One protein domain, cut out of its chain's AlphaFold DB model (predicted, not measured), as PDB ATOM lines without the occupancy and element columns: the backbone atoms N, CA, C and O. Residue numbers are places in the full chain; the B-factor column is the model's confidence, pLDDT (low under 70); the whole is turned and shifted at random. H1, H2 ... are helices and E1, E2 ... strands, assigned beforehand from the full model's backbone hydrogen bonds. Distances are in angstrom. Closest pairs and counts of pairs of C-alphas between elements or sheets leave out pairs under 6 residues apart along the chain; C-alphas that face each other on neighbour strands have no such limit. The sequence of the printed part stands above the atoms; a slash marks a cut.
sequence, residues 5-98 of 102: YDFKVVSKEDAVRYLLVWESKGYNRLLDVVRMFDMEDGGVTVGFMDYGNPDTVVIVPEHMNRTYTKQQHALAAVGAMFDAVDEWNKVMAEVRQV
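AT A GLANCE: This is residues 5 to 98 of the 102 residues of an uncharacterized protein of Pseudomonas sp. FSL R10-2245 (UniProt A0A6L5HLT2). A strongly twisted four-strand sheet has H1 over E4 and E3; the long helix H2 packs on E3 with residues 71 to 78 and sticks out with residues 89 to 98. The 94 printed residues, mixed helices and strands, run E1 H1 E2 E3 E4 H2; the mixed sheet's order is E1 E4 E3 E2. It is compact, radius of gyration of the C-alphas 13.6 A, but elongated, spanning 48 by 26 by 21 A.

IN THESE COORDINATES: Find E1, residues 6 to 9, from C-alpha 6 at (272.966, 96.080, 163.579). Next come H1, 12 to 24, 18.4 A; E2, 34 to 38; E3, 44 to 49, 15.2 A; E4, 56 to 59. H2, 71 to 98, 40.7 A, ends at (267.026, 124.714, 191.091).

HOW THE PARTS SIT: Parallel E1 and E4 have N 8 and O 57 at 2.8 A. E2, E3 and E4 form a meander of antiparallel hairpins: see N 35 and O 47, 2.8 A, and N 58 and O 48, 2.8 A. E1, H1 and E2 form a split strand-helix-strand unit, E4 and E3 between its strands, with a right-handed crossover. The closest C-alphas of E3 and H2, Val 46 and Ala 74, are 6.4 A apart. In H1 and H2 every O i to N i+4 pair is within hydrogen-bond range.

THE WHOLE: The printed part has no cut; E4 to H2 is a long link. Confidence is under 70 in 31 residues, among them 91 to 98.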
ATOM      1  N   TYR A   5     269.463  93.265 161.835       71.12
ATOM      2  CA  TYR A   5     269.663  94.426 162.686       71.12
ATOM      3  C   TYR A   5     271.112  94.531 163.156       71.12
ATOM      4  O   TYR A   5     271.669  93.596 163.736       71.12
ATOM      5  N   ASP A   6     271.683  95.721 162.994       84.50
ATOM      6  CA  ASP A   6     272.966  96.080 163.579       84.50
ATOM      7  C   ASP A   6     272.776  96.461 165.049       84.50
ATOM      8  O   ASP A   6     272.046  97.394 165.385       84.50
ATOM      9  N   PHE A   7     273.460  95.772 165.959       83.38
ATOM     10  CA  PHE A   7     273.380  96.091 167.383       83.38
ATOM     11  C   PHE A   7     274.443  97.108 167.786       83.38
ATOM     12  O   PHE A   7     275.645  96.883 167.633       83.38
ATOM     13  N   LYS A   8     274.001  98.216 168.382       87.38
ATOM     14  CA  LYS A   8     274.865  99.263 168.921       87.38
ATOM     15  C   LYS A   8     274.727  99.347 170.433       87.38
ATOM     16  O   LYS A   8     273.711  99.791 170.961       87.38
ATOM     17  N   VAL A   9     275.792  98.978 171.132       85.62
ATOM     18  CA  VAL A   9     275.862  99.085 172.591       85.62
ATOM     19  C   VAL A   9     276.326 100.493 172.980       85.62
ATOM     20  O   VAL A   9     277.375 100.943 172.524       85.62
ATOM     21  N   VAL A  10     275.553 101.195 173.811       82.25
ATOM     22  CA  VAL A  10     275.802 102.593 174.219       82.25
ATOM     23  C   VAL A  10     275.709 102.774 175.732       82.25
ATOM     24  O   VAL A  10     275.085 101.973 176.419       82.25
ATOM     25  N   SER A  11     276.295 103.843 176.275       79.75
ATOM     26  CA  SER A  11     276.109 104.200 177.689       79.75
ATOM     27  C   SER A  11     274.652 104.601 177.986       79.75
ATOM     28  O   SER A  11     273.884 104.931 177.079       79.75
ATOM     29  N   LYS A  12     274.265 104.621 179.270       73.69
ATOM     30  CA  LYS A  12     272.949 105.127 179.699       73.69
ATOM     31  C   LYS A  12     272.724 106.577 179.251       73.69
ATOM     32  O   LYS A  12     271.650 106.912 178.764       73.69
ATOM     33  N   GLU A  13     273.746 107.418 179.382       73.19
ATOM     34  CA  GLU A  13     273.709 108.836 179.006       73.19
ATOM     35  C   GLU A  13     273.484 109.017 177.504       73.19
ATOM     36  O   GLU A  13     272.657 109.829 177.087       73.19
ATOM     37  N   ASP A  14     274.176 108.225 176.683       81.75
ATOM     38  CA  ASP A  14     273.992 108.266 175.239       81.75
ATOM     39  C   ASP A  14     272.613 107.740 174.848       81.75
ATOM     40  O   ASP A  14     271.943 108.373 174.038       81.75
ATOM     41  N   ALA A  15     272.123 106.662 175.466       78.50
ATOM     42  CA  ALA A  15     270.764 106.191 175.212       78.50
ATOM     43  C   ALA A  15     269.699 107.244 175.530       78.50
ATOM     44  O   ALA A  15     268.780 107.423 174.734       78.50
ATOM     45  N   VAL A  16     269.847 107.992 176.628       76.44
ATOM     46  CA  VAL A  16     268.967 109.133 176.924       76.44
ATOM     47  C   VAL A  16     269.040 110.169 175.802       76.44
ATOM     48  O   VAL A  16     268.000 110.617 175.332       76.44
ATOM     49  N   ARG A  17     270.234 110.511 175.297       80.06
ATOM     50  CA  ARG A  17     270.370 111.432 174.151       80.06
ATOM     51  C   ARG A  17     269.656 110.916 172.902       80.06
ATOM     52  O   ARG A  17     268.954 111.690 172.260       80.06
ATOM     53  N   TYR A  18     269.797 109.634 172.568       81.19
ATOM     54  CA  TYR A  18     269.096 109.035 171.429       81.19
ATOM     55  C   TYR A  18     267.570 109.056 171.611       81.19
ATOM     56  O   TYR A  18     266.839 109.365 170.672       81.19
ATOM     57  N   LEU A  19     267.079 108.780 172.817       77.75
ATOM     58  CA  LEU A  19     265.653 108.831 173.144       77.75
ATOM     59  C   LEU A  19     265.093 110.264 173.089       77.75
ATOM     60  O   LEU A  19     264.001 110.473 172.567       77.75
ATOM     61  N   LEU A  20     265.865 111.266 173.521       76.38
ATOM     62  CA  LEU A  20     265.504 112.683 173.385       76.38
ATOM     63  C   LEU A  20     265.417 113.128 171.918       76.38
ATOM     64  O   LEU A  20     264.612 114.000 171.585       76.38
ATOM     65  N   VAL A  21     266.207 112.531 171.015       83.19
ATOM     66  CA  VAL A  21     266.050 112.775 169.571       83.19
ATOM     67  C   VAL A  21     264.668 112.316 169.112       83.19
ATOM     68  O   VAL A  21     263.984 113.095 168.451       83.19
ATOM     69  N   TRP A  22     264.217 111.120 169.498       81.38
ATOM     70  CA  TRP A  22     262.865 110.643 169.181       81.38
ATOM     71  C   TRP A  22     261.775 111.579 169.719       81.38
ATOM     72  O   TRP A  22     260.871 111.961 168.971       81.38
ATOM     73  N   GLU A  23     261.899 112.022 170.970       76.69
ATOM     74  CA  GLU A  23     260.971 112.983 171.579       76.69
ATOM     75  C   GLU A  23     260.924 114.304 170.793       76.69
ATOM     76  O   GLU A  23     259.846 114.768 170.416       76.69
ATOM     77  N   SER A  24     262.087 114.858 170.419       78.69
ATOM     78  CA  SER A  24     262.181 116.090 169.617       78.69
ATOM     79  C   SER A  24     261.510 115.990 168.239       78.69
ATOM     80  O   SER A  24     261.201 117.005 167.613       78.69
ATOM     81  N   LYS A  25     261.285 114.766 167.750       81.56
ATOM     82  CA  LYS A  25     260.646 114.466 166.462       81.56
ATOM     83  C   LYS A  25     259.147 114.178 166.590       81.56
ATOM     84  O   LYS A  25     258.518 113.839 165.591       81.56
ATOM     85  N   GLY A  26     258.572 114.355 167.781       76.00
ATOM     86  CA  GLY A  26     257.138 114.221 168.044       76.00
ATOM     87  C   GLY A  26     256.709 112.848 168.562       76.00
ATOM     88  O   GLY A  26     255.509 112.588 168.667       76.00
ATOM     89  N   TYR A  27     257.657 111.968 168.906       73.19
ATOM     90  CA  TYR A  27     257.345 110.711 169.585       73.19
ATOM     91  C   TYR A  27     257.175 110.983 171.078       73.19
ATOM     92  O   TYR A  27     258.116 110.911 171.862       73.19
ATOM     93  N   ASN A  28     255.942 111.320 171.459       60.66
ATOM     94  CA  ASN A  28     255.593 111.793 172.803       60.66
ATOM     95  C   ASN A  28     255.731 110.731 173.907       60.66
ATOM     96  O   ASN A  28     255.574 111.050 175.083       60.66
ATOM     97  N   ARG A  29     255.947 109.459 173.556       64.38
ATOM     98  CA  ARG A  29     256.135 108.376 174.523       64.38
ATOM     99  C   ARG A  29     257.323 107.535 174.095       64.38
ATOM    100  O   ARG A  29     257.296 106.904 173.045       64.38
ATOM    101  N   LEU A  30     258.333 107.455 174.951       63.53
ATOM    102  CA  LEU A  30     259.519 106.618 174.730       63.53
ATOM    103  C   LEU A  30     259.161 105.123 174.557       63.53
ATOM    104  O   LEU A  30     259.874 104.381 173.887       63.53
ATOM    105  N   LEU A  31     258.007 104.694 175.083       62.88
ATOM    106  CA  LEU A  31     257.401 103.376 174.840       62.88
ATOM    107  C   LEU A  31     257.175 103.066 173.355       62.88
ATOM    108  O   LEU A  31     257.225 101.907 172.947       62.88
ATOM    109  N   ASP A  32     256.955 104.090 172.534       67.62
ATOM    110  CA  ASP A  32     256.635 103.902 171.125       67.62
ATOM    111  C   ASP A  32     257.857 103.469 170.311       67.62
ATOM    112  O   ASP A  32     257.679 102.960 169.205       67.62
ATOM    113  N   VAL A  33     259.075 103.582 170.854       74.25
ATOM    114  CA  VAL A  33     260.327 103.281 170.135       74.25
ATOM    115  C   VAL A  33     261.094 102.085 170.707       74.25
ATOM    116  O   VAL A  33     261.915 101.494 170.006       74.25
ATOM    117  N   VAL A  34     260.792 101.676 171.942       78.00
ATOM    118  CA  VAL A  34     261.379 100.490 172.590       78.00
ATOM    119  C   VAL A  34     260.721  99.218 172.061       78.00
ATOM    120  O   VAL A  34     259.496  99.130 171.948       78.00
ATOM    121  N   ARG A  35     261.529  98.213 171.725       77.75
ATOM    122  CA  ARG A  35     261.096  96.937 171.149       77.75
ATOM    123  C   ARG A  35     261.900  95.770 171.721       77.75
ATOM    124  O   ARG A  35     263.006  95.932 172.235       77.75
ATOM    125  N   MET A  36     261.300  94.588 171.633       79.88
ATOM    126  CA  MET A  36     261.984  93.315 171.845       79.88
ATOM    127  C   MET A  36     262.426  92.773 170.487       79.88
ATOM    128  O   MET A  36     261.659  92.856 169.527       79.88
ATOM    129  N   PHE A  37     263.623  92.205 170.426       79.38
ATOM    130  CA  PHE A  37     264.196  91.633 169.214       79.38
ATOM    131  C   PHE A  37     264.555  90.176 169.480       79.38
ATOM    132  O   PHE A  37     265.294  89.877 170.420       79.38
ATOM    133  N   ASP A  38     264.001  89.278 168.669       80.31
ATOM    134  CA  ASP A  38     264.332  87.859 168.722       80.31
ATOM    135  C   ASP A  38     265.743  87.641 168.159       80.31
ATOM    136  O   ASP A  38     266.102  88.168 167.104       80.31
ATOM    137  N   MET A  39     266.540  86.861 168.880       76.75
ATOM    138  CA  MET A  39     267.918  86.521 168.543       76.75
ATOM    139  C   MET A  39     267.971  85.142 167.878       76.75
ATOM    140  O   MET A  39     267.141  84.269 168.146       76.75
ATOM    141  N   GLU A  40     268.981  84.906 167.037       76.62
ATOM    142  CA  GLU A  40     269.157  83.622 166.338       76.62
ATOM    143  C   GLU A  40     269.324  82.422 167.287       76.62
ATOM    144  O   GLU A  40     268.966  81.297 166.939       76.62
ATOM    145  N   ASP A  41     269.835  82.656 168.497       79.38
ATOM    146  CA  ASP A  41     270.026  81.642 169.538       79.38
ATOM    147  C   ASP A  41     268.740  81.310 170.326       79.38
ATOM    148  O   ASP A  41     268.774  80.528 171.279       79.38
ATOM    149  N   GLY A  42     267.596  81.879 169.925       77.88
ATOM    150  CA  GLY A  42     266.305  81.718 170.595       77.88
ATOM    151  C   GLY A  42     266.129  82.613 171.823       77.88
ATOM    152  O   GLY A  42     265.136  82.484 172.544       77.88
ATOM    153  N   GLY A  43     267.084  83.500 172.087       80.56
ATOM    154  CA  GLY A  43     266.958  84.539 173.088       80.56
ATOM    155  C   GLY A  43     266.189  85.764 172.596       80.56
ATOM    156  O   GLY A  43     265.867  85.905 171.423       80.56
ATOM    157  N   VAL A  44     265.906  86.675 173.517       81.12
ATOM    158  CA  VAL A  44     265.256  87.960 173.252       81.12
ATOM    159  C   VAL A  44     266.142  89.060 173.810       81.12
ATOM    160  O   VAL A  44     266.527  88.994 174.976       81.12
ATOM    161  N   THR A  45     266.442  90.081 173.020       79.06
ATOM    162  CA  THR A  45     267.080  91.308 173.507       79.06
ATOM    163  C   THR A  45     266.081  92.460 173.536       79.06
ATOM    164  O   THR A  45     265.056  92.435 172.854       79.06
ATOM    165  N   VAL A  46     266.351  93.463 174.363       79.44
ATOM    166  CA  VAL A  46     265.529  94.670 174.486       79.44
ATOM    167  C   VAL A  46     266.363  95.842 173.999       79.44
ATOM    168  O   VAL A  46     267.526  95.965 174.364       79.44
ATOM    169  N   GLY A  47     265.777  96.708 173.185       84.19
ATOM    170  CA  GLY A  47     266.451  97.901 172.691       84.19
ATOM    171  C   GLY A  47     265.461  98.879 172.086       84.19
ATOM    172  O   GLY A  47     264.248  98.727 172.227       84.19
ATOM    173  N   PHE A  48     265.965  99.876 171.380       84.56
ATOM    174  CA  PHE A  48     265.147 100.784 170.582       84.56
ATOM    175  C   PHE A  48     265.860 101.106 169.273       84.56
ATOM    176  O   PHE A  48     267.084 101.016 169.192       84.56
ATOM    177  N   MET A  49     265.102 101.466 168.242       85.00
ATOM    178  CA  MET A  49     265.686 101.792 166.939       85.00
ATOM    179  C   MET A  49     266.434 103.123 167.009       85.00
ATOM    180  O   MET A  49     265.943 104.082 167.611       85.00
ATOM    181  N   ASP A  50     267.600 103.216 166.375       85.19
ATOM    182  CA  ASP A  50     268.231 104.513 166.146       85.19
ATOM    183  C   ASP A  50     267.343 105.327 165.190       85.19
ATOM    184  O   ASP A  50     266.927 104.852 164.134       85.19
ATOM    185  N   TYR A  51     267.046 106.573 165.556       82.06
ATOM    186  CA  TYR A  51     266.291 107.479 164.693       82.06
ATOM    187  C   TYR A  51     267.026 107.752 163.375       82.06
ATOM    188  O   TYR A  51     266.399 107.895 162.327       82.06
ATOM    189  N   GLY A  52     268.358 107.856 163.427       83.25
ATOM    190  CA  GLY A  52     269.187 108.145 162.257       83.25
ATOM    191  C   GLY A  52     269.448 106.929 161.371       83.25
ATOM    192  O   GLY A  52     269.790 107.103 160.202       83.25
ATOM    193  N   ASN A  53     269.287 105.719 161.912       85.31
ATOM    194  CA  ASN A  53     269.467 104.472 161.183       85.31
ATOM    195  C   ASN A  53     268.461 103.410 161.668       85.31
ATOM    196  O   ASN A  53     268.716 102.748 162.676       85.31
ATOM    197  N   PRO A  54     267.341 103.208 160.952       77.88
ATOM    198  CA  PRO A  54     266.302 102.263 161.341       77.88
ATOM    199  C   PRO A  54     266.707 100.794 161.166       77.88
ATOM    200  O   PRO A  54     265.874  99.936 161.414       77.88
ATOM    201  N   ASP A  55     267.943 100.487 160.776       83.75
ATOM    202  CA  ASP A  55     268.484  99.122 160.821       83.75
ATOM    203  C   ASP A  55     269.351  98.903 162.074       83.75
ATOM    204  O   ASP A  55     269.791  97.793 162.359       83.75
ATOM    205  N   THR A  56     269.595  99.955 162.867       86.00
ATOM    206  CA  THR A  56     270.388  99.884 164.095       86.00
ATOM    207  C   THR A  56     269.504  99.800 165.334       86.00
ATOM    208  O   THR A  56     268.682 100.678 165.597       86.00
ATOM    209  N   VAL A  57     269.746  98.780 166.153       85.69
ATOM    210  CA  VAL A  57     269.149  98.611 167.479       85.69
ATOM    211  C   VAL A  57     270.126  99.103 168.536       85.69
ATOM    212  O   VAL A  57     271.217  98.559 168.710       85.69
ATOM    213  N   VAL A  58     269.723 100.130 169.274       85.19
ATOM    214  CA  VAL A  58     270.487 100.700 170.380       85.19
ATOM    215  C   VAL A  58     270.185  99.941 171.672       85.19
ATOM    216  O   VAL A  58     269.027  99.742 172.044       85.19
ATOM    217  N   ILE A  59     271.247  99.529 172.366       83.38
ATOM    218  CA  ILE A  59     271.214  98.691 173.567       83.38
ATOM    219  C   ILE A  59     272.046  99.341 174.684       83.38
ATOM    220  O   ILE A  59     273.179  99.755 174.462       83.38
ATOM    221  N   VAL A  60     271.525  99.368 175.914       72.62
ATOM    222  CA  VAL A  60     272.238  99.863 177.112       72.62
ATOM    223  C   VAL A  60     272.766  98.697 177.967       72.62
ATOM    224  O   VAL A  60     271.969  97.889 178.438       72.62
ATOM    225  N   PRO A  61     274.078  98.600 178.257       67.38
ATOM    226  CA  PRO A  61     274.698  97.529 179.038       67.38
ATOM    227  C   PRO A  61     274.033  97.170 180.361       67.38
ATOM    228  O   PRO A  61     273.903  95.991 180.681       67.38
ATOM    229  N   GLU A  62     273.619  98.181 181.121       62.75
ATOM    230  CA  GLU A  62     273.142  98.014 182.497       62.75
ATOM    231  C   GLU A  62     271.795  97.280 182.577       62.75
ATOM    232  O   GLU A  62     271.523  96.609 183.573       62.75
ATOM    233  N   HIS A  63     270.984  97.336 181.512       57.78
ATOM    234  CA  HIS A  63     269.612  96.808 181.512       57.78
ATOM    235  C   HIS A  63     269.203  96.045 180.247       57.78
ATOM    236  O   HIS A  63     268.199  95.347 180.272       57.78
ATOM    237  N   MET A  64     269.947  96.174 179.150       61.66
ATOM    238  CA  MET A  64     269.514  95.764 177.811       61.66
ATOM    239  C   MET A  64     270.562  94.934 177.053       61.66
ATOM    240  O   MET A  64     270.194  94.186 176.158       61.66
ATOM    241  N   ASN A  65     271.850  94.961 177.429       65.19
ATOM    242  CA  ASN A  65     272.884  94.102 176.814       65.19
ATOM    243  C   ASN A  65     272.887  92.679 177.391       65.19
ATOM    244  O   ASN A  65     273.929  92.112 177.728       65.19
ATOM    245  N   ARG A  66     271.692  92.130 177.597       65.31
ATOM    246  CA  ARG A  66     271.492  90.770 178.071       65.31
ATOM    247  C   ARG A  66     270.470  90.104 177.180       65.31
ATOM    248  O   ARG A  66     269.348  90.574 177.047       65.31
ATOM    249  N   THR A  67     270.860  88.962 176.641       72.44
ATOM    250  CA  THR A  67     269.925  88.044 176.014       72.44
ATOM    251  C   THR A  67     269.070  87.395 177.101       72.44
ATOM    252  O   THR A  67     269.577  86.752 178.023       72.44
ATOM    253  N   TYR A  68     267.758  87.570 177.008       76.94
ATOM    254  CA  TYR A  68     266.776  86.946 177.882       76.94
ATOM    255  C   TYR A  68     266.268  85.657 177.251       76.94
ATOM    256  O   TYR A  68     265.845  85.634 176.104       76.94
ATOM    257  N   THR A  69     266.221  84.579 178.024       77.88
ATOM    258  CA  THR A  69     265.700  83.286 177.549       77.88
ATOM    259  C   THR A  69     264.169  83.205 177.548       77.88
ATOM    260  O   THR A  69     263.607  82.191 177.138       77.88
ATOM    261  N   LYS A  70     263.472  84.236 178.054       76.56
ATOM    262  CA  LYS A  70     262.003  84.302 178.155       76.56
ATOM    263  C   LYS A  70     261.497  85.734 177.987       76.56
ATOM    264  O   LYS A  70     262.021  86.649 178.621       76.56
ATOM    265  N   GLN A  71     260.383  85.894 177.270       73.00
ATOM    266  CA  GLN A  71     259.702  87.186 177.082       73.00
ATOM    267  C   GLN A  71     259.317  87.870 178.405       73.00
ATOM    268  O   GLN A  71     259.425  89.082 178.523       73.00
ATOM    269  N   GLN A  72     258.932  87.111 179.436       74.56
ATOM    270  CA  GLN A  72     258.607  87.677 180.755       74.56
ATOM    271  C   GLN A  72     259.798  88.401 181.403       74.56
ATOM    272  O   GLN A  72     259.613  89.432 182.041       74.56
ATOM    273  N   HIS A  73     261.019  87.887 181.227       72.44
ATOM    274  CA  HIS A  73     262.217  88.538 181.760       72.44
ATOM    275  C   HIS A  73     262.580  89.789 180.954       72.44
ATOM    276  O   HIS A  73     262.961  90.796 181.544       72.44
ATOM    277  N   ALA A  74     262.400  89.742 179.630       69.62
ATOM    278  CA  ALA A  74     262.564  90.911 178.771       69.62
ATOM    279  C   ALA A  74     261.569  92.024 179.153       69.62
ATOM    280  O   ALA A  74     261.968  93.168 179.336       69.62
ATOM    281  N   LEU A  75     260.296  91.688 179.388       70.38
ATOM    282  CA  LEU A  75     259.275  92.642 179.841       70.38
ATOM    283  C   LEU A  75     259.594  93.259 181.210       70.38
ATOM    284  O   LEU A  75     259.396  94.457 181.403       70.38
ATOM    285  N   ALA A  76     260.118  92.474 182.153       72.62
ATOM    286  CA  ALA A  76     260.557  93.002 183.444       72.62
ATOM    287  C   ALA A  76     261.725  93.996 183.295       72.62
ATOM    288  O   ALA A  76     261.754  95.020 183.975       72.62
ATOM    289  N   ALA A  77     262.662  93.727 182.380       68.94
ATOM    290  CA  ALA A  77     263.773  94.629 182.082       68.94
ATOM    291  C   ALA A  77     263.313  95.928 181.402       68.94
ATOM    292  O   ALA A  77     263.787  97.005 181.759       68.94
ATOM    293  N   VAL A  78     262.341  95.831 180.488       72.62
ATOM    294  CA  VAL A  78     261.655  96.986 179.893       72.62
ATOM    295  C   VAL A  78     261.031  97.858 180.989       72.62
ATOM    296  O   VAL A  78     261.261  99.063 181.005       72.62
ATOM    297  N   GLY A  79     260.303  97.260 181.939       69.88
ATOM    298  CA  GLY A  79     259.718  97.981 183.078       69.88
ATOM    299  C   GLY A  79     260.762  98.698 183.940       69.88
ATOM    300  O   GLY A  79     260.646  99.896 184.172       69.88
ATOM    301  N   ALA A  80     261.831  98.000 184.334       68.94
ATOM    302  CA  ALA A  80     262.904  98.585 185.145       68.94
ATOM    303  C   ALA A  80     263.641  99.736 184.433       68.94
ATOM    304  O   ALA A  80     264.081 100.690 185.075       68.94
ATOM    305  N   MET A  81     263.773  99.666 183.105       70.19
ATOM    306  CA  MET A  81     264.315 100.771 182.317       70.19
ATOM    307  C   MET A  81     263.411 102.006 182.397       70.19
ATOM    308  O   MET A  81     263.926 103.114 182.536       70.19
ATOM    309  N   PHE A  82     262.089 101.833 182.337       66.50
ATOM    310  CA  PHE A  82     261.155 102.951 182.480       66.50
ATOM    311  C   PHE A  82     261.216 103.579 183.861       66.50
ATOM    312  O   PHE A  82     261.341 104.796 183.936       66.50
ATOM    313  N   ASP A  83     261.250 102.778 184.925       67.81
ATOM    314  CA  ASP A  83     261.411 103.306 186.283       67.81
ATOM    315  C   ASP A  83     262.684 104.165 186.395       67.81
ATOM    316  O   ASP A  83     262.671 105.246 186.982       67.81
ATOM    317  N   ALA A  84     263.783 103.730 185.767       65.69
ATOM    318  CA  ALA A  84     265.043 104.469 185.758       65.69
ATOM    319  C   ALA A  84     265.005 105.757 184.912       65.69
ATOM    320  O   ALA A  84     265.699 106.720 185.248       65.69
ATOM    321  N   VAL A  85     264.242 105.778 183.815       66.62
ATOM    322  CA  VAL A  85     264.044 106.967 182.970       66.62
ATOM    323  C   VAL A  85     263.099 107.961 183.641       66.62
ATOM    324  O   VAL A  85     263.388 109.154 183.647       66.62
ATOM    325  N   ASP A  86     262.014 107.494 184.252       68.06
ATOM    326  CA  ASP A  86     261.080 108.339 184.995       68.06
ATOM    327  C   ASP A  86     261.768 108.984 186.195       68.06
ATOM    328  O   ASP A  86     261.612 110.182 186.430       68.06
ATOM    329  N   GLU A  87     262.586 108.227 186.923       69.75
ATOM    330  CA  GLU A  87     263.377 108.775 188.020       69.75
ATOM    331  C   GLU A  87     264.399 109.806 187.529       69.75
ATOM    332  O   GLU A  87     264.543 110.872 188.124       69.75
ATOM    333  N   TRP A  88     265.050 109.552 186.389       66.44
ATOM    334  CA  TRP A  88     265.930 110.532 185.754       66.44
ATOM    335  C   TRP A  88     265.181 111.806 185.344       66.44
ATOM    336  O   TRP A  88     265.662 112.908 185.597       66.44
ATOM    337  N   ASN A  89     263.988 111.680 184.763       67.75
ATOM    338  CA  ASN A  89     263.162 112.821 184.373       67.75
ATOM    339  C   ASN A  89     262.737 113.661 185.584       67.75
ATOM    340  O   ASN A  89     262.764 114.889 185.497       67.75
ATOM    341  N   LYS A  90     262.412 113.031 186.721       74.19
ATOM    342  CA  LYS A  90     262.144 113.746 187.982       74.19
ATOM    343  C   LYS A  90     263.374 114.505 188.466       74.19
ATOM    344  O   LYS A  90     263.280 115.703 188.708       74.19
ATOM    345  N   VAL A  91     264.532 113.843 188.522       68.25
ATOM    346  CA  VAL A  91     265.796 114.477 188.930       68.25
ATOM    347  C   VAL A  91     266.136 115.653 188.014       68.25
ATOM    348  O   VAL A  91     266.484 116.729 188.487       68.25
ATOM    349  N   MET A  92     265.989 115.498 186.698       65.81
ATOM    350  CA  MET A  92     266.243 116.581 185.745       65.81
ATOM    351  C   MET A  92     265.240 117.733 185.878       65.81
ATOM    352  O   MET A  92     265.623 118.890 185.700       65.81
ATOM    353  N   ALA A  93     263.975 117.448 186.201       69.19
ATOM    354  CA  ALA A  93     262.976 118.475 186.483       69.19
ATOM    355  C   ALA A  93     263.320 119.265 187.756       69.19
ATOM    356  O   ALA A  93     263.273 120.494 187.741       69.19
ATOM    357  N   GLU A  94     263.742 118.580 188.820       67.94
ATOM    358  CA  GLU A  94     264.220 119.211 190.055       67.94
ATOM    359  C   GLU A  94     265.470 120.064 189.800       67.94
ATOM    360  O   GLU A  94     265.543 121.211 190.240       67.94
ATOM    361  N   VAL A  95     266.429 119.557 189.019       65.94
ATOM    362  CA  VAL A  95     267.631 120.310 188.632       65.94
ATOM    363  C   VAL A  95     267.262 121.570 187.845       65.94
ATOM    364  O   VAL A  95     267.768 122.642 188.163       65.94
ATOM    365  N   ARG A  96     266.348 121.498 186.868       60.81
ATOM    366  CA  ARG A  96     265.874 122.686 186.127       60.81
ATOM    367  C   ARG A  96     265.208 123.714 187.042       60.81
ATOM    368  O   ARG A  96     265.441 124.911 186.887       60.81
ATOM    369  N   GLN A  97     264.446 123.251 188.031       58.44
ATOM    370  CA  GLN A  97     263.805 124.114 189.024       58.44
ATOM    371  C   GLN A  97     264.826 124.817 189.936       58.44
ATOM    372  O   GLN A  97     264.619 125.969 190.311       58.44
ATOM    373  N   VAL A  98     265.938 124.153 190.269       60.16
ATOM    374  CA  VAL A  98     267.026 124.714 191.091       60.16
ATOM    375  C   VAL A  98     267.923 125.667 190.297       60.16
ATOM    376  O   VAL A  98     268.372 126.676 190.839       60.16
TER     377      VAL A  98